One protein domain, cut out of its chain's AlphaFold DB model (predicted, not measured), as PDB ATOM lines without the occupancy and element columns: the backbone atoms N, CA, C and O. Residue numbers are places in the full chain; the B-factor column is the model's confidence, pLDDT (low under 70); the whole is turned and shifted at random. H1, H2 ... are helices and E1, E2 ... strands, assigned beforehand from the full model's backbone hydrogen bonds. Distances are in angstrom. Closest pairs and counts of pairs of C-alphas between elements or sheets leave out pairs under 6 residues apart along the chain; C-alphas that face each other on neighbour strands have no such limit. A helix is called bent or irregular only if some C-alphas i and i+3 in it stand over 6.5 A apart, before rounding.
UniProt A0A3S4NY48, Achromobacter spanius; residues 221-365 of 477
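What this domain is: This is residues 221 to 365 of the 477 residues of a protein of Achromobacter spanius (UniProt A0A3S4NY48). One strongly twisted sheet of seven strands folds back on itself, with E1, E2 and E7 partly facing E9, E4 and E3, and the long bent strand E8 as the hinge. H1 packs over E2 on the side away from the other leaf, H2 lies at one end of the fold between E1 and E8, and the small hairpin of E5 and E6 and the tail with E10 lie at opposite ends of the longest axis. The printed part has 145 residues with two named helices and ten named strands in the order H1 E1 E2 E3 E4 E5 E6 H2 E7 E8 E9 E10; under half of the residues, 71, are in named elements, and the class is mixed, helices and strands. The large sheet runs E1 E2 E7 E8 E9 E4 E3 and is mixed, while E5 and E6 make a separate antiparallel sheet. The whole is compact, with a radius of gyration of the C-alphas of 14.6 A and spans of 45 by 34 by 32 A.

Where its parts are: H1 is residues 231 to 237, 10.1 A long, and its C-alpha 231 is at (303.673, 239.186, 288.268). E1 is residues 248 to 251 and E2 is residues 259 to 265, 19.9 A long. E3 is residues 274 to 277, E4 residues 281 to 285, E5 residues 289 to 291 and E6 residues 294 to 296. H2 is residues 302 to 309, 10.2 A long. E7 is residues 315 to 320, 15.9 A long. E8 is residues 327 to 340, 26.5 A from C-alpha 327 at (305.120, 245.219, 284.609) to C-alpha 340, and it bends by 95 degrees at residue 332. E9 is residues 346 to 352, 19.7 A long. E10 is residues 361 to 363, with C-alpha 363 at (315.374, 247.195, 273.942).

How they stand to each other: The large sheet is a folded sheet, one sheet bent back on itself, in which E1, E2 and E7 face E9, E4 and E3 with 27 pairs of C-alphas within 11 A. The edge strand E1 forms an antiparallel hairpin with E2, with N 249 and O 261 at 2.9 A. E2 and E7 are parallel at 15 degrees, with N 264 and O 318 at 2.8 A. E7, E8 and E9 form a meander, each strand the antiparallel neighbour of the one before. The pairing of E8 is staggered: residues 328 to 333 pair with E7, where N 330 and O 317 are 2.8 A apart, and residues 333 to 340 pair with E9, where N 349 and O 337 are 2.8 A apart. E9 and E4 are antiparallel, with N 348 and O 284 at 2.7 A. E4 and the edge strand E3 form a hairpin, with N 283 and O 274 at 2.8 A. H1 is on the sheet at a height over the sheet of 8.8 A. It lies over E2, and runs along the strands, at 2 degrees to E2 on the local plane; it is only just not over E7, on which 2 of its C-alphas fall. H2 is also on the sheet; its closest C-alphas to E1 are those of Val 250 and Ala 303, 5.9 A apart, and to E8 those of Ile 307 and Tyr 335, 6.9 A apart. Every O i to N i+4 pair is within hydrogen-bond range in H1, and 3 of 4 are in H2. E5 and E6 are a hairpin, with N 291 and O 294 at 2.9 A. E10 pairs with no named strand, but its residues 361 to 362 pair in parallel with residues 224 to 225.

The domain as a whole: The two C-alphas farthest apart are those of Asn 292 and Leu 364, at 48.4 A. The printed part has no cut, and no link is long. The mean pLDDT of the printed part is 83.8. It is under 70 at residue 221, residues 252 to 257, residues 269 to 270 and residues 354 to 365.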
ATOM      1  N   SER A 221     320.130 239.406 284.865       68.75
ATOM      2  CA  SER A 221     320.461 239.653 283.456       68.75
ATOM      3  C   SER A 221     319.473 239.054 282.450       68.75
ATOM      4  O   SER A 221     319.576 239.341 281.261       68.75
ATOM      5  N   ASP A 222     318.501 238.256 282.900       73.50
ATOM      6  CA  ASP A 222     317.418 237.767 282.040       73.50
ATOM      7  C   ASP A 222     316.300 238.804 281.858       73.50
ATOM      8  O   ASP A 222     315.446 238.653 280.978       73.50
ATOM      9  N   PHE A 223     316.294 239.856 282.683       79.62
ATOM     10  CA  PHE A 223     315.381 240.979 282.535       79.62
ATOM     11  C   PHE A 223     315.964 242.019 281.578       79.62
ATOM     12  O   PHE A 223     317.089 242.488 281.742       79.62
ATOM     13  N   VAL A 224     315.171 242.383 280.575       76.19
ATOM     14  CA  VAL A 224     315.524 243.324 279.516       76.19
ATOM     15  C   VAL A 224     314.773 244.622 279.765       76.19
ATOM     16  O   VAL A 224     313.560 244.612 279.981       76.19
ATOM     17  N   ILE A 225     315.496 245.740 279.791       79.00
ATOM     18  CA  ILE A 225     314.883 247.050 280.030       79.00
ATOM     19  C   ILE A 225     313.896 247.354 278.897       79.00
ATOM     20  O   ILE A 225     314.246 247.212 277.726       79.00
ATOM     21  N   GLY A 226     312.685 247.772 279.264       79.06
ATOM     22  CA  GLY A 226     311.589 248.077 278.342       79.06
ATOM     23  C   GLY A 226     310.650 246.899 278.055       79.06
ATOM     24  O   GLY A 226     309.543 247.123 277.574       79.06
ATOM     25  N   GLU A 227     311.024 245.666 278.405       82.94
ATOM     26  CA  GLU A 227     310.187 244.490 278.136       82.94
ATOM     27  C   GLU A 227     309.099 244.274 279.207       82.94
ATOM     28  O   GLU A 227     309.320 244.564 280.395       82.94
ATOM     29  N   PRO A 228     307.927 243.730 278.817       90.31
ATOM     30  CA  PRO A 228     306.858 243.386 279.736       90.31
ATOM     31  C   PRO A 228     307.101 242.042 280.440       90.31
ATOM     32  O   PRO A 228     307.509 241.043 279.849       90.31
ATOM     33  N   TYR A 229     306.734 241.996 281.714       93.38
ATOM     34  CA  TYR A 229     306.832 240.857 282.613       93.38
ATOM     35  C   TYR A 229     305.536 240.701 283.406       93.38
ATOM     36  O   TYR A 229     304.917 241.668 283.869       93.38
ATOM     37  N   SER A 230     305.111 239.455 283.584       93.50
ATOM     38  CA  SER A 230     303.973 239.138 284.437       93.50
ATOM     39  C   SER A 230     304.368 239.210 285.919       93.50
ATOM     40  O   SER A 230     305.547 239.062 286.260       93.50
ATOM     41  N   PRO A 231     303.397 239.343 286.844       93.38
ATOM     42  CA  PRO A 231     303.673 239.186 288.268       93.38
ATOM     43  C   PRO A 231     304.375 237.859 288.588       93.38
ATOM     44  O   PRO A 231     305.240 237.837 289.455       93.38
ATOM     45  N   TYR A 232     304.045 236.779 287.868       94.50
ATOM     46  CA  TYR A 232     304.651 235.460 288.056       94.50
ATOM     47  C   TYR A 232     306.139 235.442 287.708       94.50
ATOM     48  O   TYR A 232     306.904 234.854 288.460       94.50
ATOM     49  N   ASP A 233     306.561 236.112 286.632       93.75
ATOM     50  CA  ASP A 233     307.980 236.173 286.245       93.75
ATOM     51  C   ASP A 233     308.831 236.769 287.377       93.75
ATOM     52  O   ASP A 233     309.864 236.224 287.763       93.75
ATOM     53  N   ILE A 234     308.338 237.857 287.970       95.12
ATOM     54  CA  ILE A 234     309.011 238.580 289.055       95.12
ATOM     55  C   ILE A 234     308.964 237.772 290.362       95.12
ATOM     56  O   ILE A 234     309.939 237.701 291.112       95.12
ATOM     57  N   LEU A 235     307.824 237.151 290.654       95.12
ATOM     58  CA  LEU A 235     307.594 236.380 291.875       95.12
ATOM     59  C   LEU A 235     308.390 235.066 291.898       95.12
ATOM     60  O   LEU A 235     308.992 234.727 292.917       95.12
ATOM     61  N   ILE A 236     308.496 234.385 290.756       94.06
ATOM     62  CA  ILE A 236     309.358 233.209 290.587       94.06
ATOM     63  C   ILE A 236     310.820 233.597 290.822       94.06
ATOM     64  O   ILE A 236     311.490 232.975 291.647       94.06
ATOM     65  N   PHE A 237     311.291 234.673 290.184       91.50
ATOM     66  CA  PHE A 237     312.654 235.175 290.378       91.50
ATOM     67  C   PHE A 237     312.949 235.553 291.838       91.50
ATOM     68  O   PHE A 237     314.005 235.223 292.375       91.50
ATOM     69  N   THR A 238     311.994 236.192 292.520       91.62
ATOM     70  CA  THR A 238     312.131 236.567 293.941       91.62
ATOM     71  C   THR A 238     311.925 235.400 294.911       91.62
ATOM     72  O   THR A 238     312.001 235.594 296.126       91.62
ATOM     73  N   LYS A 239     311.677 234.186 294.394       90.62
ATOM     74  CA  LYS A 239     311.325 232.976 295.156       90.62
ATOM     75  C   LYS A 239     310.139 233.203 296.104       90.62
ATOM     76  O   LYS A 239     310.047 232.579 297.163       90.62
ATOM     77  N   ASN A 240     309.230 234.098 295.727       90.62
ATOM     78  CA  ASN A 240     308.027 234.421 296.474       90.62
ATOM     79  C   ASN A 240     306.809 233.966 295.675       90.62
ATOM     80  O   ASN A 240     306.495 234.542 294.650       90.62
ATOM     81  N   TYR A 241     306.103 232.947 296.149       91.38
ATOM     82  CA  TYR A 241     305.019 232.318 295.391       91.38
ATOM     83  C   TYR A 241     303.638 232.702 295.938       91.38
ATOM     84  O   TYR A 241     302.775 231.845 296.127       91.38
ATOM     85  N   ASP A 242     303.447 233.990 296.237       89.69
ATOM     86  CA  ASP A 242     302.160 234.581 296.616       89.69
ATOM     87  C   ASP A 242     301.903 235.835 295.769       89.69
ATOM     88  O   ASP A 242     302.617 236.834 295.858       89.69
ATOM     89  N   THR A 243     300.860 235.801 294.940       86.81
ATOM     90  CA  THR A 243     300.482 236.932 294.079       86.81
ATOM     91  C   THR A 243     299.967 238.136 294.865       86.81
ATOM     92  O   THR A 243     299.981 239.250 294.342       86.81
ATOM     93  N   ARG A 244     299.581 237.940 296.130       84.94
ATOM     94  CA  ARG A 244     299.150 238.993 297.061       84.94
ATOM     95  C   ARG A 244     300.325 239.627 297.802       84.94
ATOM     96  O   ARG A 244     300.132 240.576 298.560       84.94
ATOM     97  N   ALA A 245     301.544 239.112 297.619       83.75
ATOM     98  CA  ALA A 245     302.720 239.692 298.238       83.75
ATOM     99  C   ALA A 245     302.925 241.139 297.760       83.75
ATOM    100  O   ALA A 245     302.803 241.453 296.568       83.75
ATOM    101  N   GLY A 246     303.262 242.009 298.718       82.50
ATOM    102  CA  GLY A 246     303.506 243.431 298.480       82.50
ATOM    103  C   GLY A 246     304.630 243.705 297.474       82.50
ATOM    104  O   GLY A 246     305.277 242.798 296.962       82.50
ATOM    105  N   GLY A 247     304.881 244.979 297.183       89.56
ATOM    106  CA  GLY A 247     305.724 245.357 296.049       89.56
ATOM    107  C   GLY A 247     307.228 245.113 296.202       89.56
ATOM    108  O   GLY A 247     307.917 245.152 295.199       89.56
ATOM    109  N   MET A 248     307.761 244.866 297.401       92.75
ATOM    110  CA  MET A 248     309.212 244.902 297.645       92.75
ATOM    111  C   MET A 248     309.761 243.609 298.253       92.75
ATOM    112  O   MET A 248     309.267 243.140 299.288       92.75
ATOM    113  N   PHE A 249     310.823 243.082 297.640       92.94
ATOM    114  CA  PHE A 249     311.461 241.810 297.981       92.94
ATOM    115  C   PHE A 249     312.969 241.981 298.128       92.94
ATOM    116  O   PHE A 249     313.607 242.637 297.312       92.94
ATOM    117  N   VAL A 250     313.540 241.348 299.150       89.06
ATOM    118  CA  VAL A 250     314.991 241.310 299.365       89.06
ATOM    119  C   VAL A 250     315.482 239.933 298.963       89.06
ATOM    120  O   VAL A 250     315.086 238.941 299.583       89.06
ATOM    121  N   LEU A 251     316.334 239.876 297.945       81.75
ATOM    122  CA  LEU A 251     316.977 238.649 297.508       81.75
ATOM    123  C   LEU A 251     318.353 238.535 298.176       81.75
ATOM    124  O   LEU A 251     319.228 239.377 297.940       81.75
ATOM    125  N   PRO A 252     318.559 237.520 299.037       65.44
ATOM    126  CA  PRO A 252     319.851 237.297 299.655       65.44
ATOM    127  C   PRO A 252     320.863 236.825 298.610       65.44
ATOM    128  O   PRO A 252     320.549 236.090 297.674       65.44
ATOM    129  N   ALA A 253     322.103 237.239 298.808       56.03
ATOM    130  CA  ALA A 253     323.233 236.832 298.005       56.03
ATOM    131  C   ALA A 253     323.582 235.347 298.186       56.03
ATOM    132  O   ALA A 253     323.841 234.900 299.301       56.03
ATOM    133  N   THR A 254     323.719 234.615 297.081       42.62
ATOM    134  CA  THR A 254     324.604 233.441 297.012       42.62
ATOM    135  C   THR A 254     325.674 233.736 295.962       42.62
ATOM    136  O   THR A 254     325.456 233.562 294.770       42.62
ATOM    137  N   GLY A 255     326.817 234.282 296.394       38.38
ATOM    138  CA  GLY A 255     327.964 234.569 295.515       38.38
ATOM    139  C   GLY A 255     327.976 235.918 294.768       38.38
ATOM    140  O   GLY A 255     328.951 236.194 294.079       38.38
ATOM    141  N   THR A 256     326.968 236.784 294.922       41.88
ATOM    142  CA  THR A 256     326.962 238.201 294.468       41.88
ATOM    143  C   THR A 256     326.629 239.137 295.635       41.88
ATOM    144  O   THR A 256     326.378 238.654 296.725       41.88
ATOM    145  N   ALA A 257     326.617 240.467 295.476       50.75
ATOM    146  CA  ALA A 257     326.034 241.348 296.499       50.75
ATOM    147  C   ALA A 257     324.507 241.119 296.609       50.75
ATOM    148  O   ALA A 257     323.877 240.692 295.637       50.75
ATOM    149  N   ALA A 258     323.914 241.363 297.784       72.56
ATOM    150  CA  ALA A 258     322.459 241.301 297.970       72.56
ATOM    151  C   ALA A 258     321.752 242.328 297.064       72.56
ATOM    152  O   ALA A 258     322.347 243.352 296.733       72.56
ATOM    153  N   LEU A 259     320.500 242.071 296.671       86.31
ATOM    154  CA  LEU A 259     319.722 242.992 295.832       86.31
ATOM    155  C   LEU A 259     318.269 243.114 296.296       86.31
ATOM    156  O   LEU A 259     317.737 242.231 296.978       86.31
ATOM    157  N   VAL A 260     317.621 244.205 295.900       92.19
ATOM    158  CA  VAL A 260     316.193 244.444 296.131       92.19
ATOM    159  C   VAL A 260     315.455 244.407 294.800       92.19
ATOM    160  O   VAL A 260     315.962 244.866 293.783       92.19
ATOM    161  N   VAL A 261     314.246 243.857 294.802       94.44
ATOM    162  CA  VAL A 261     313.323 243.898 293.664       94.44
ATOM    163  C   VAL A 261     312.081 244.664 294.085       94.44
ATOM    164  O   VAL A 261     311.490 244.341 295.122       94.44
ATOM    165  N   ILE A 262     311.670 245.647 293.282       95.75
ATOM    166  CA  ILE A 262     310.421 246.386 293.485       95.75
ATOM    167  C   ILE A 262     309.455 246.204 292.313       95.75
ATOM    168  O   ILE A 262     309.847 246.211 291.150       95.75
ATOM    169  N   LYS A 263     308.172 246.069 292.650       94.25
ATOM    170  CA  LYS A 263     307.003 246.087 291.772       94.25
ATOM    171  C   LYS A 263     306.189 247.337 292.101       94.25
ATOM    172  O   LYS A 263     305.424 247.333 293.067       94.25
ATOM    173  N   ALA A 264     306.345 248.393 291.317       94.38
ATOM    174  CA  ALA A 264     305.591 249.630 291.466       94.38
ATOM    175  C   ALA A 264     304.359 249.629 290.551       94.38
ATOM    176  O   ALA A 264     304.474 249.499 289.333       94.38
ATOM    177  N   THR A 265     303.177 249.798 291.138       92.94
ATOM    178  CA  THR A 265     301.956 250.156 290.402       92.94
ATOM    179  C   THR A 265     301.727 251.653 290.590       92.94
ATOM    180  O   THR A 265     301.753 252.117 291.734       92.94
ATOM    181  N   LEU A 266     301.530 252.398 289.497       91.12
ATOM    182  CA  LEU A 266     301.383 253.858 289.545       91.12
ATOM    183  C   LEU A 266     299.971 254.314 289.956       91.12
ATOM    184  O   LEU A 266     299.822 255.308 290.656       91.12
ATOM    185  N   SER A 267     298.923 253.576 289.576       84.88
ATOM    186  CA  SER A 267     297.528 253.911 289.901       84.88
ATOM    187  C   SER A 267     296.749 252.733 290.487       84.88
ATOM    188  O   SER A 267     296.942 251.594 290.062       84.88
ATOM    189  N   GLY A 268     295.809 253.016 291.395       70.12
ATOM    190  CA  GLY A 268     294.875 252.024 291.953       70.12
ATOM    191  C   GLY A 268     295.285 251.418 293.301       70.12
ATOM    192  O   GLY A 268     294.561 250.586 293.835       70.12
ATOM    193  N   GLY A 269     296.421 251.839 293.869       68.62
ATOM    194  CA  GLY A 269     296.850 251.464 295.220       68.62
ATOM    195  C   GLY A 269     296.419 252.468 296.295       68.62
ATOM    196  O   GLY A 269     296.084 253.608 295.989       68.62
ATOM    197  N   ALA A 270     296.494 252.056 297.568       67.06
ATOM    198  CA  ALA A 270     296.285 252.944 298.724       67.06
ATOM    199  C   ALA A 270     297.308 254.094 298.788       67.06
ATOM    200  O   ALA A 270     297.010 255.157 299.321       67.06
ATOM    201  N   TYR A 271     298.490 253.880 298.202       75.88
ATOM    202  CA  TYR A 271     299.518 254.892 297.997       75.88
ATOM    203  C   TYR A 271     299.974 254.833 296.542       75.88
ATOM    204  O   TYR A 271     300.342 253.763 296.045       75.88
ATOM    205  N   ALA A 272     299.909 255.968 295.853       80.00
ATOM    206  CA  ALA A 272     300.260 256.066 294.446       80.00
ATOM    207  C   ALA A 272     301.774 256.248 294.307       80.00
ATOM    208  O   ALA A 272     302.309 257.310 294.617       80.00
ATOM    209  N   ASN A 273     302.475 255.207 293.853       91.38
ATOM    210  CA  ASN A 273     303.849 255.395 293.392       91.38
ATOM    211  C   ASN A 273     303.822 256.310 292.166       91.38
ATOM    212  O   ASN A 273     302.921 256.197 291.336       91.38
ATOM    213  N   GLU A 274     304.808 257.183 292.020       93.50
ATOM    214  CA  GLU A 274     304.810 258.165 290.935       93.50
ATOM    215  C   GLU A 274     306.211 258.395 290.381       93.50
ATOM    216  O   GLU A 274     307.213 258.320 291.094       93.50
ATOM    217  N   TRP A 275     306.286 258.675 289.082       93.75
ATOM    218  CA  TRP A 275     307.517 259.160 288.475       93.75
ATOM    219  C   TRP A 275     307.724 260.621 288.873       93.75
ATOM    220  O   TRP A 275     306.948 261.484 288.479       93.75
ATOM    221  N   LEU A 276     308.794 260.890 289.617       93.06
ATOM    222  CA  LEU A 276     309.310 262.244 289.828       93.06
ATOM    223  C   LEU A 276     310.013 262.750 288.559       93.06
ATOM    224  O   LEU A 276     309.941 263.927 288.222       93.06
ATOM    225  N   GLU A 277     310.668 261.835 287.843       86.62
ATOM    226  CA  GLU A 277     311.194 262.019 286.492       86.62
ATOM    227  C   GLU A 277     310.889 260.737 285.698       86.62
ATOM    228  O   GLU A 277     311.283 259.653 286.151       86.62
ATOM    229  N   PRO A 278     310.183 260.812 284.553       83.06
ATOM    230  CA  PRO A 278     309.780 259.632 283.789       83.06
ATOM    231  C   PRO A 278     310.941 258.664 283.544       83.06
ATOM    232  O   PRO A 278     311.986 259.058 283.032       83.06
ATOM    233  N   SER A 279     310.762 257.404 283.949       79.00
ATOM    234  CA  SER A 279     311.739 256.309 283.816       79.00
ATOM    235  C   SER A 279     313.092 256.507 284.518       79.00
ATOM    236  O   SER A 279     313.940 255.619 284.449       79.00
ATOM    237  N   ARG A 280     313.316 257.628 285.218       84.81
ATOM    238  CA  ARG A 280     314.625 257.979 285.797       84.81
ATOM    239  C   ARG A 280     314.598 258.247 287.290       84.81
ATOM    240  O   ARG A 280     315.592 257.971 287.956       84.81
ATOM    241  N   ARG A 281     313.487 258.743 287.833       93.75
ATOM    242  CA  ARG A 281     313.359 259.013 289.267       93.75
ATOM    243  C   ARG A 281     311.975 258.641 289.761       93.75
ATOM    244  O   ARG A 281     310.979 259.193 289.302       93.75
ATOM    245  N   LEU A 282     311.910 257.686 290.677       96.25
ATOM    246  CA  LEU A 282     310.678 257.071 291.150       96.25
ATOM    247  C   LEU A 282     310.474 257.387 292.630       96.25
ATOM    248  O   LEU A 282     311.329 257.075 293.459       96.25
ATOM    249  N   LYS A 283     309.299 257.917 292.961       95.94
ATOM    250  CA  LYS A 283     308.770 257.910 294.321       95.94
ATOM    251  C   LYS A 283     308.114 256.559 294.574       95.94
ATOM    252  O   LYS A 283     307.123 256.203 293.931       95.94
ATOM    253  N   TYR A 284     308.679 255.808 295.513       95.69
ATOM    254  CA  TYR A 284     308.229 254.463 295.853       95.69
ATOM    255  C   TYR A 284     307.973 254.330 297.353       95.69
ATOM    256  O   TYR A 284     308.883 254.499 298.164       95.69
ATOM    257  N   TYR A 285     306.739 254.021 297.748       93.94
ATOM    258  CA  TYR A 285     306.378 253.973 299.166       93.94
ATOM    259  C   TYR A 285     307.101 252.856 299.922       93.94
ATOM    260  O   TYR A 285     307.345 251.760 299.408       93.94
ATOM    261  N   PHE A 286     307.417 253.132 301.187       93.44
ATOM    262  CA  PHE A 286     307.945 252.133 302.107       93.44
ATOM    263  C   PHE A 286     306.985 250.948 302.176       93.44
ATOM    264  O   PHE A 286     305.762 251.091 302.083       93.44
ATOM    265  N   LYS A 287     307.530 249.756 302.427       89.94
ATOM    266  CA  LYS A 287     306.690 248.635 302.837       89.94
ATOM    267  C   LYS A 287     305.963 249.051 304.115       89.94
ATOM    268  O   LYS A 287     306.615 249.417 305.091       89.94
ATOM    269  N   ALA A 288     304.640 248.961 304.091       88.81
ATOM    270  CA  ALA A 288     303.801 249.166 305.257       88.81
ATOM    271  C   ALA A 288     303.336 247.826 305.833       88.81
ATOM    272  O   ALA A 288     303.134 246.857 305.092       88.81
ATOM    273  N   ILE A 289     303.136 247.774 307.146       85.25
ATOM    274  CA  ILE A 289     302.433 246.678 307.818       85.25
ATOM    275  C   ILE A 289     301.198 247.270 308.481       85.25
ATOM    276  O   ILE A 289     301.287 248.244 309.225       85.25
ATOM    277  N   THR A 290     300.037 246.678 308.211       84.75
ATOM    278  CA  THR A 290     298.791 247.080 308.860       84.75
ATOM    279  C   THR A 290     298.703 246.439 310.241       84.75
ATOM    280  O   THR A 290     298.717 245.213 310.361       84.75
ATOM    281  N   ARG A 291     298.587 247.258 311.286       81.50
ATOM    282  CA  ARG A 291     298.323 246.843 312.670       81.50
ATOM    283  C   ARG A 291     297.152 247.657 313.206       81.50
ATOM    284  O   ARG A 291     297.158 248.877 313.093       81.50
ATOM    285  N   ASN A 292     296.140 246.998 313.774       81.94
ATOM    286  CA  ASN A 292     294.944 247.654 314.327       81.94
ATOM    287  C   ASN A 292     294.300 248.663 313.354       81.94
ATOM    288  O   ASN A 292     293.992 249.793 313.730       81.94
ATOM    289  N   SER A 293     294.170 248.275 312.080       80.62
ATOM    290  CA  SER A 293     293.630 249.118 310.999       80.62
ATOM    291  C   SER A 293     294.420 250.405 310.701       80.62
ATOM    292  O   SER A 293     293.929 251.257 309.966       80.62
ATOM    293  N   LYS A 294     295.650 250.547 311.215       80.94
ATOM    294  CA  LYS A 294     296.595 251.618 310.863       80.94
ATOM    295  C   LYS A 294     297.804 251.046 310.134       80.94
ATOM    296  O   LYS A 294     298.304 249.982 310.494       80.94
ATOM    297  N   GLN A 295     298.276 251.749 309.109       84.94
ATOM    298  CA  GLN A 295     299.478 251.368 308.372       84.94
ATOM    299  C   GLN A 295     300.709 251.994 309.022       84.94
ATOM    300  O   GLN A 295     300.804 253.207 309.174       84.94
ATOM    301  N   GLU A 296     301.643 251.144 309.430       87.38
ATOM    302  CA  GLU A 296     302.938 251.545 309.967       87.38
ATOM    303  C   GLU A 296     303.986 251.426 308.859       87.38
ATOM    304  O   GLU A 296     304.061 250.385 308.209       87.38
ATOM    305  N   PHE A 297     304.812 252.456 308.661       88.00
ATOM    306  CA  PHE A 297     305.895 252.496 307.669       88.00
ATOM    307  C   PHE A 297     307.268 252.389 308.342       88.00
ATOM    308  O   PHE A 297     308.096 253.298 308.281       88.00
ATOM    309  N   GLY A 298     307.496 251.280 309.044       86.19
ATOM    310  CA  GLY A 298     308.687 251.087 309.864       86.19
ATOM    311  C   GLY A 298     309.971 250.944 309.043       86.19
ATOM    312  O   GLY A 298     310.088 250.046 308.209       86.19
ATOM    313  N   GLU A 299     310.980 251.769 309.333       90.00
ATOM    314  CA  GLU A 299     312.338 251.627 308.770       90.00
ATOM    315  C   GLU A 299     312.951 250.253 309.076       90.00
ATOM    316  O   GLU A 299     313.664 249.685 308.256       90.00
ATOM    317  N   HIS A 300     312.616 249.688 310.238       87.31
ATOM    318  CA  HIS A 300     313.110 248.399 310.721       87.31
ATOM    319  C   HIS A 300     312.544 247.189 309.960       87.31
ATOM    320  O   HIS A 300     313.017 246.065 310.146       87.31
ATOM    321  N   PHE A 301     311.530 247.367 309.107       89.75
ATOM    322  CA  PHE A 301     311.025 246.261 308.302       89.75
ATOM    323  C   PHE A 301     312.099 245.803 307.321       89.75
ATOM    324  O   PHE A 301     312.647 246.619 306.589       89.75
ATOM    325  N   LYS A 302     312.333 244.487 307.249       87.94
ATOM    326  CA  LYS A 302     313.418 243.852 306.472       87.94
ATOM    327  C   LYS A 302     313.678 244.493 305.102       87.94
ATOM    328  O   LYS A 302     314.824 244.710 304.737       87.94
ATOM    329  N   ALA A 303     312.616 244.774 304.349       87.25
ATOM    330  CA  ALA A 303     312.716 245.352 303.016       87.25
ATOM    331  C   ALA A 303     313.125 246.836 303.015       87.25
ATOM    332  O   ALA A 303     313.973 247.222 302.219       87.25
ATOM    333  N   ASN A 304     312.570 247.641 303.928       93.38
ATOM    334  CA  ASN A 304     312.934 249.052 304.077       93.38
ATOM    335  C   ASN A 304     314.372 249.170 304.607       93.38
ATOM    336  O   ASN A 304     315.195 249.878 304.032       93.38
ATOM    337  N   ALA A 305     314.692 248.398 305.651       91.06
ATOM    338  CA  ALA A 305     316.010 248.340 306.271       91.06
ATOM    339  C   ALA A 305     317.107 247.945 305.273       91.06
ATOM    340  O   ALA A 305     318.189 248.519 305.311       91.06
ATOM    341  N   ALA A 306     316.832 247.008 304.356       89.00
ATOM    342  CA  ALA A 306     317.806 246.581 303.350       89.00
ATOM    343  C   ALA A 306     318.295 247.742 302.469       89.00
ATOM    344  O   ALA A 306     319.490 247.808 302.189       89.00
ATOM    345  N   ILE A 307     317.391 248.651 302.080       91.44
ATOM    346  CA  ILE A 307     317.711 249.855 301.301       91.44
ATOM    347  C   ILE A 307     318.396 250.903 302.185       91.44
ATOM    348  O   ILE A 307     319.449 251.419 301.824       91.44
ATOM    349  N   LEU A 308     317.834 251.189 303.363       91.94
ATOM    350  CA  LEU A 308     318.336 252.242 304.257       91.94
ATOM    351  C   LEU A 308     319.744 251.954 304.793       91.94
ATOM    352  O   LEU A 308     320.566 252.859 304.902       91.94
ATOM    353  N   GLN A 309     320.032 250.695 305.125       88.88
ATOM    354  CA  GLN A 309     321.326 250.281 305.674       88.88
ATOM    355  C   GLN A 309     322.382 250.068 304.587       88.88
ATOM    356  O   GLN A 309     323.572 250.112 304.882       88.88
ATOM    357  N   ASN A 310     321.961 249.858 303.335       83.44
ATOM    358  CA  ASN A 310     322.859 249.680 302.198       83.44
ATOM    359  C   ASN A 310     322.436 250.606 301.049       83.44
ATOM    360  O   ASN A 310     321.852 250.128 300.080       83.44
ATOM    361  N   PRO A 311     322.765 251.910 301.092       81.00
ATOM    362  CA  PRO A 311     322.362 252.870 300.054       81.00
ATOM    363  C   PRO A 311     322.766 252.480 298.621       81.00
ATOM    364  O   PRO A 311     322.105 252.857 297.659       81.00
ATOM    365  N   ASN A 312     323.832 251.686 298.483       81.62
ATOM    366  CA  ASN A 312     324.337 251.186 297.202       81.62
ATOM    367  C   ASN A 312     323.739 249.828 296.789       81.62
ATOM    368  O   ASN A 312     324.233 249.211 295.843       81.62
ATOM    369  N   ILE A 313     322.735 249.309 297.506       84.50
ATOM    370  CA  ILE A 313     322.081 248.055 297.129       84.50
ATOM    371  C   ILE A 313     321.378 248.241 295.776       84.50
ATOM    372  O   ILE A 313     320.613 249.192 295.620       84.50
ATOM    373  N   PRO A 314     321.619 247.372 294.781       87.50
ATOM    374  CA  PRO A 314     320.929 247.477 293.504       87.50
ATOM    375  C   PRO A 314     319.439 247.173 293.678       87.50
ATOM    376  O   PRO A 314     319.068 246.152 294.270       87.50
ATOM    377  N   ILE A 315     318.592 248.049 293.135       93.19
ATOM    378  CA  ILE A 315     317.133 247.927 293.180       93.19
ATOM    379  C   ILE A 315     316.626 247.652 291.763       93.19
ATOM    380  O   ILE A 315     316.567 248.550 290.930       93.19
ATOM    381  N   LEU A 316     316.276 246.402 291.462       92.94
ATOM    382  CA  LEU A 316     315.641 246.036 290.197       92.94
ATOM    383  C   LEU A 316     314.200 246.551 290.194       92.94
ATOM    384  O   LEU A 316     313.376 246.102 290.998       92.94
ATOM    385  N   THR A 317     313.899 247.465 289.277       95.44
ATOM    386  CA  THR A 317     312.649 248.227 289.299       95.44
ATOM    387  C   THR A 317     311.715 247.805 288.179       95.44
ATOM    388  O   THR A 317     312.007 247.988 287.000       95.44
ATOM    389  N   PHE A 318     310.562 247.260 288.555       96.06
ATOM    390  CA  PHE A 318     309.483 246.879 287.652       96.06
ATOM    391  C   PHE A 318     308.297 247.810 287.865       96.06
ATOM    392  O   PHE A 318     307.808 247.930 288.988       96.06
ATOM    393  N   VAL A 319     307.811 248.454 286.805       95.38
ATOM    394  CA  VAL A 319     306.755 249.473 286.902       95.38
ATOM    395  C   VAL A 319     305.609 249.158 285.954       95.38
ATOM    396  O   VAL A 319     305.837 248.800 284.803       95.38
ATOM    397  N   ARG A 320     304.376 249.311 286.428       93.75
ATOM    398  CA  ARG A 320     303.160 249.242 285.610       93.75
ATOM    399  C   ARG A 320     302.236 250.407 285.917       93.75
ATOM    400  O   ARG A 320     302.225 250.912 287.039       93.75
ATOM    401  N   SER A 321     301.410 250.786 284.951       90.88
ATOM    402  CA  SER A 321     300.428 251.854 285.152       90.88
ATOM    403  C   SER A 321     299.341 251.445 286.149       90.88
ATOM    404  O   SER A 321     299.078 252.178 287.094       90.88
ATOM    405  N   SER A 322     298.754 250.257 285.997       90.00
ATOM    406  CA  SER A 322     297.624 249.778 286.803       90.00
ATOM    407  C   SER A 322     297.688 248.263 286.995       90.00
ATOM    408  O   SER A 322     298.508 247.579 286.388       90.00
ATOM    409  N   ASP A 323     296.793 247.706 287.811       86.00
ATOM    410  CA  ASP A 323     296.775 246.265 288.069       86.00
ATOM    411  C   ASP A 323     296.445 245.397 286.845       86.00
ATOM    412  O   ASP A 323     296.791 244.212 286.833       86.00
ATOM    413  N   SER A 324     295.841 245.992 285.813       85.12
ATOM    414  CA  SER A 324     295.493 245.341 284.549       85.12
ATOM    415  C   SER A 324     296.623 245.324 283.518       85.12
ATOM    416  O   SER A 324     296.506 244.613 282.521       85.12
ATOM    417  N   THR A 325     297.709 246.074 283.725       88.88
ATOM    418  CA  THR A 325     298.838 246.122 282.786       88.88
ATOM    419  C   THR A 325     300.018 245.266 283.267       88.88
ATOM    420  O   THR A 325     300.197 245.059 284.476       88.88
ATOM    421  N   PRO A 326     300.825 244.704 282.344       92.19
ATOM    422  CA  PRO A 326     302.049 244.007 282.719       92.19
ATOM    423  C   PRO A 326     303.062 244.982 283.324       92.19
ATOM    424  O   PRO A 326     303.035 246.187 283.071       92.19
ATOM    425  N   PHE A 327     303.986 244.449 284.119       95.44
ATOM    426  CA  PHE A 327     305.120 245.219 284.609       95.44
ATOM    427  C   PHE A 327     306.152 245.391 283.509       95.44
ATOM    428  O   PHE A 327     306.505 244.426 282.856       95.44
ATOM    429  N   THR A 328     306.694 246.586 283.347       93.38
ATOM    430  CA  THR A 328     307.853 246.838 282.487       93.38
ATOM    431  C   THR A 328     309.103 246.910 283.353       93.38
ATOM    432  O   THR A 328     309.090 247.602 284.377       93.38
ATOM    433  N   TYR A 329     310.177 246.213 282.982       92.56
ATOM    434  CA  TYR A 329     311.456 246.361 283.682       92.56
ATOM    435  C   TYR A 329     312.121 247.687 283.286       92.56
ATOM    436  O   TYR A 329     312.364 247.933 282.109       92.56
ATOM    437  N   GLN A 330     312.407 248.548 284.262       89.19
ATOM    438  CA  GLN A 330     312.954 249.899 284.060       89.19
ATOM    439  C   GLN A 330     314.464 249.978 284.339       89.19
ATOM    440  O   GLN A 330     315.048 251.055 284.302       89.19
ATOM    441  N   GLY A 331     315.107 248.846 284.636       86.19
ATOM    442  CA  GLY A 331     316.527 248.785 284.972       86.19
ATOM    443  C   GLY A 331     316.802 248.798 286.474       86.19
ATOM    444  O   GLY A 331     315.930 248.508 287.301       86.19
ATOM    445  N   THR A 332     318.057 249.085 286.820       89.00
ATOM    446  CA  THR A 332     318.523 249.119 288.212       89.00
ATOM    447  C   THR A 332     318.552 250.549 288.737       89.00
ATOM    448  O   THR A 332     319.196 251.414 288.141       89.00
ATOM    449  N   PHE A 333     317.876 250.773 289.858       92.88
ATOM    450  CA  PHE A 333     317.809 252.031 290.589       92.88
ATOM    451  C   PHE A 333     318.684 251.966 291.848       92.88
ATOM    452  O   PHE A 333     318.982 250.885 292.364       92.88
ATOM    453  N   ALA A 334     319.065 253.137 292.341       91.62
ATOM    454  CA  ALA A 334     319.750 253.359 293.602       91.62
ATOM    455  C   ALA A 334     318.909 254.256 294.512       91.62
ATOM    456  O   ALA A 334     318.062 255.034 294.063       91.62
ATOM    457  N   TYR A 335     319.167 254.147 295.807       94.38
ATOM    458  CA  TYR A 335     318.572 255.012 296.810       94.38
ATOM    459  C   TYR A 335     319.171 256.425 296.722       94.38
ATOM    460  O   TYR A 335     320.378 256.597 296.886       94.38
ATOM    461  N   ALA A 336     318.327 257.430 296.478       93.94
ATOM    462  CA  ALA A 336     318.707 258.846 296.472       93.94
ATOM    463  C   ALA A 336     318.303 259.567 297.770       93.94
ATOM    464  O   ALA A 336     318.954 260.528 298.179       93.94
ATOM    465  N   GLY A 337     317.258 259.090 298.443       95.50
ATOM    466  CA  GLY A 337     316.756 259.668 299.683       95.50
ATOM    467  C   GLY A 337     315.443 259.028 300.122       95.50
ATOM    468  O   GLY A 337     314.940 258.096 299.493       95.50
ATOM    469  N   HIS A 338     314.866 259.523 301.211       96.06
ATOM    470  CA  HIS A 338     313.490 259.212 301.581       96.06
ATOM    471  C   HIS A 338     312.840 260.405 302.271       96.06
ATOM    472  O   HIS A 338     313.517 261.255 302.851       96.06
ATOM    473  N   HIS A 339     311.515 260.443 302.220       95.19
ATOM    474  CA  HIS A 339     310.710 261.533 302.752       95.19
ATOM    475  C   HIS A 339     309.558 260.984 303.592       95.19
ATOM    476  O   HIS A 339     309.169 259.819 303.457       95.19
ATOM    477  N   ALA A 340     309.022 261.837 304.462       93.44
ATOM    478  CA  ALA A 340     307.823 261.575 305.241       93.44
ATOM    479  C   ALA A 340     306.732 262.575 304.848       93.44
ATOM    480  O   ALA A 340     307.006 263.760 304.667       93.44
ATOM    481  N   GLU A 341     305.509 262.081 304.735       90.44
ATOM    482  CA  GLU A 341     304.307 262.861 304.461       90.44
ATOM    483  C   GLU A 341     303.596 263.218 305.786       90.44
ATOM    484  O   GLU A 341     303.798 262.540 306.804       90.44
ATOM    485  N   PRO A 342     302.730 264.249 305.809       89.12
ATOM    486  CA  PRO A 342     301.996 264.650 307.015       89.12
ATOM    487  C   PRO A 342     301.098 263.556 307.611       89.12
ATOM    488  O   PRO A 342     300.821 263.570 308.809       89.12
ATOM    489  N   ASP A 343     300.650 262.601 306.792       85.88
ATOM    490  CA  ASP A 343     299.845 261.450 307.215       85.88
ATOM    491  C   ASP A 343     300.679 260.328 307.871       85.88
ATOM    492  O   ASP A 343     300.139 259.296 308.277       85.88
ATOM    493  N   GLY A 344     301.996 260.529 307.996       85.94
ATOM    494  CA  GLY A 344     302.947 259.569 308.549       85.94
ATOM    495  C   GLY A 344     303.444 258.531 307.541       85.94
ATOM    496  O   GLY A 344     304.291 257.704 307.901       85.94
ATOM    497  N   SER A 345     302.961 258.560 306.295       89.69
ATOM    498  CA  SER A 345     303.488 257.711 305.232       89.69
ATOM    499  C   SER A 345     304.903 258.131 304.843       89.69
ATOM    500  O   SER A 345     305.323 259.274 305.024       89.69
ATOM    501  N   ARG A 346     305.687 257.163 304.369       93.88
ATOM    502  CA  ARG A 346     307.088 257.374 303.996       93.88
ATOM    503  C   ARG A 346     307.373 256.750 302.651       93.88
ATOM    504  O   ARG A 346     306.830 255.689 302.330       93.88
ATOM    505  N   TRP A 347     308.243 257.382 301.880       95.06
ATOM    506  CA  TRP A 347     308.586 256.923 300.542       95.06
ATOM    507  C   TRP A 347     310.059 257.141 300.227       95.06
ATOM    508  O   TRP A 347     310.688 258.085 300.702       95.06
ATOM    509  N   PHE A 348     310.603 256.222 299.439       96.56
ATOM    510  CA  PHE A 348     311.934 256.275 298.868       96.56
ATOM    511  C   PHE A 348     311.936 257.134 297.611       96.56
ATOM    512  O   PHE A 348     311.101 256.945 296.724       96.56
ATOM    513  N   ASP A 349     312.911 258.026 297.530       96.56
ATOM    514  CA  ASP A 349     313.351 258.649 296.294       96.56
ATOM    515  C   ASP A 349     314.406 257.741 295.659       96.56
ATOM    516  O   ASP A 349     315.488 257.532 296.221       96.56
ATOM    517  N   LEU A 350     314.056 257.132 294.530       96.12
ATOM    518  CA  LEU A 350     314.896 256.175 293.825       96.12
ATOM    519  C   LEU A 350     315.322 256.759 292.484       96.12
ATOM    520  O   LEU A 350     314.470 257.132 291.681       96.12
ATOM    521  N   ALA A 351     316.620 256.763 292.199       93.06
ATOM    522  CA  ALA A 351     317.174 257.256 290.940       93.06
ATOM    523  C   ALA A 351     317.744 256.106 290.103       93.06
ATOM    524  O   ALA A 351     318.406 255.216 290.635       93.06
ATOM    525  N   LEU A 352     317.508 256.117 288.795       87.38
ATOM    526  CA  LEU A 352     318.092 255.158 287.861       87.38
ATOM    527  C   LEU A 352     319.624 255.270 287.895       87.38
ATOM    528  O   LEU A 352     320.176 256.365 287.783       87.38
ATOM    529  N   CYS A 353     320.323 254.143 288.020       81.38
ATOM    530  CA  CYS A 353     321.783 254.133 287.999       81.38
ATOM    531  C   CYS A 353     322.308 254.469 286.594       81.38
ATOM    532  O   CYS A 353     322.047 253.733 285.643       81.38
ATOM    533  N   ASP A 354     323.122 255.516 286.448       60.75
ATOM    534  CA  ASP A 354     323.760 255.819 285.156       60.75
ATOM    535  C   ASP A 354     324.836 254.785 284.780       60.75
ATOM    536  O   ASP A 354     325.036 254.482 283.606       60.75
ATOM    537  N   SER A 355     325.502 254.174 285.763       55.97
ATOM    538  CA  SER A 355     326.376 253.019 285.553       55.97
ATOM    539  C   SER A 355     325.578 251.726 285.717       55.97
ATOM    540  O   SER A 355     325.580 251.100 286.779       55.97
ATOM    541  N   GLN A 356     324.862 251.333 284.670       52.53
ATOM    542  CA  GLN A 356     324.284 249.994 284.597       52.53
ATOM    543  C   GLN A 356     325.423 248.947 284.557       52.53
ATOM    544  O   GLN A 356     326.444 249.190 283.906       52.53
ATOM    545  N   PRO A 357     325.300 247.798 285.251       47.72
ATOM    546  CA  PRO A 357     326.266 246.707 285.137       47.72
ATOM    547  C   PRO A 357     326.511 246.318 283.671       47.72
ATOM    548  O   PRO A 357     325.600 246.374 282.850       47.72
ATOM    549  N   THR A 358     327.725 245.861 283.347       41.47
ATOM    550  CA  THR A 358     328.199 245.526 281.984       41.47
ATOM    551  C   THR A 358     327.324 244.512 281.219       41.47
ATOM    552  O   THR A 358     327.487 244.344 280.014       41.47
ATOM    553  N   GLU A 359     326.398 243.835 281.902       43.97
ATOM    554  CA  GLU A 359     325.503 242.806 281.357       43.97
ATOM    555  C   GLU A 359     324.053 243.278 281.141       43.97
ATOM    556  O   GLU A 359     323.191 242.460 280.830       43.97
ATOM    557  N   VAL A 360     323.747 244.569 281.310       49.22
ATOM    558  CA  VAL A 360     322.381 245.071 281.106       49.22
ATOM    559  C   VAL A 360     322.017 245.062 279.624       49.22
ATOM    560  O   VAL A 360     322.683 245.694 278.796       49.22
ATOM    561  N   VAL A 361     320.936 244.342 279.320       47.81
ATOM    562  CA  VAL A 361     320.320 244.270 277.997       47.81
ATOM    563  C   VAL A 361     319.117 245.219 277.965       47.81
ATOM    564  O   VAL A 361     318.239 245.129 278.821       47.81
ATOM    565  N   ALA A 362     319.065 246.127 276.995       43.94
ATOM    566  CA  ALA A 362     317.943 247.042 276.772       43.94
ATOM    567  C   ALA A 362     317.314 246.817 275.392       43.94
ATOM    568  O   ALA A 362     317.996 246.407 274.454       43.94
ATOM    569  N   GLU A 363     316.022 247.085 275.252       49.69
ATOM    570  CA  GLU A 363     315.374 247.195 273.942       49.69
ATOM    571  C   GLU A 363     315.863 248.476 273.229       49.69
ATOM    572  O   GLU A 363     316.112 249.500 273.877       49.69
ATOM    573  N   LEU A 364     316.099 248.411 271.913       53.25
ATOM    574  CA  LEU A 364     316.703 249.529 271.174       53.25
ATOM    575  C   LEU A 364     315.792 250.767 271.182       53.25
ATOM    576  O   LEU A 364     316.279 251.871 271.439       53.25
ATOM    577  N   GLY A 365     314.484 250.580 270.985       52.56
ATOM    578  CA  GLY A 365     313.500 251.659 271.006       52.56
ATOM    579  C   GLY A 365     313.436 252.385 272.351       52.56
ATOM    580  O   GLY A 365     313.348 253.613 272.389       52.56
TER     581      GLY A 365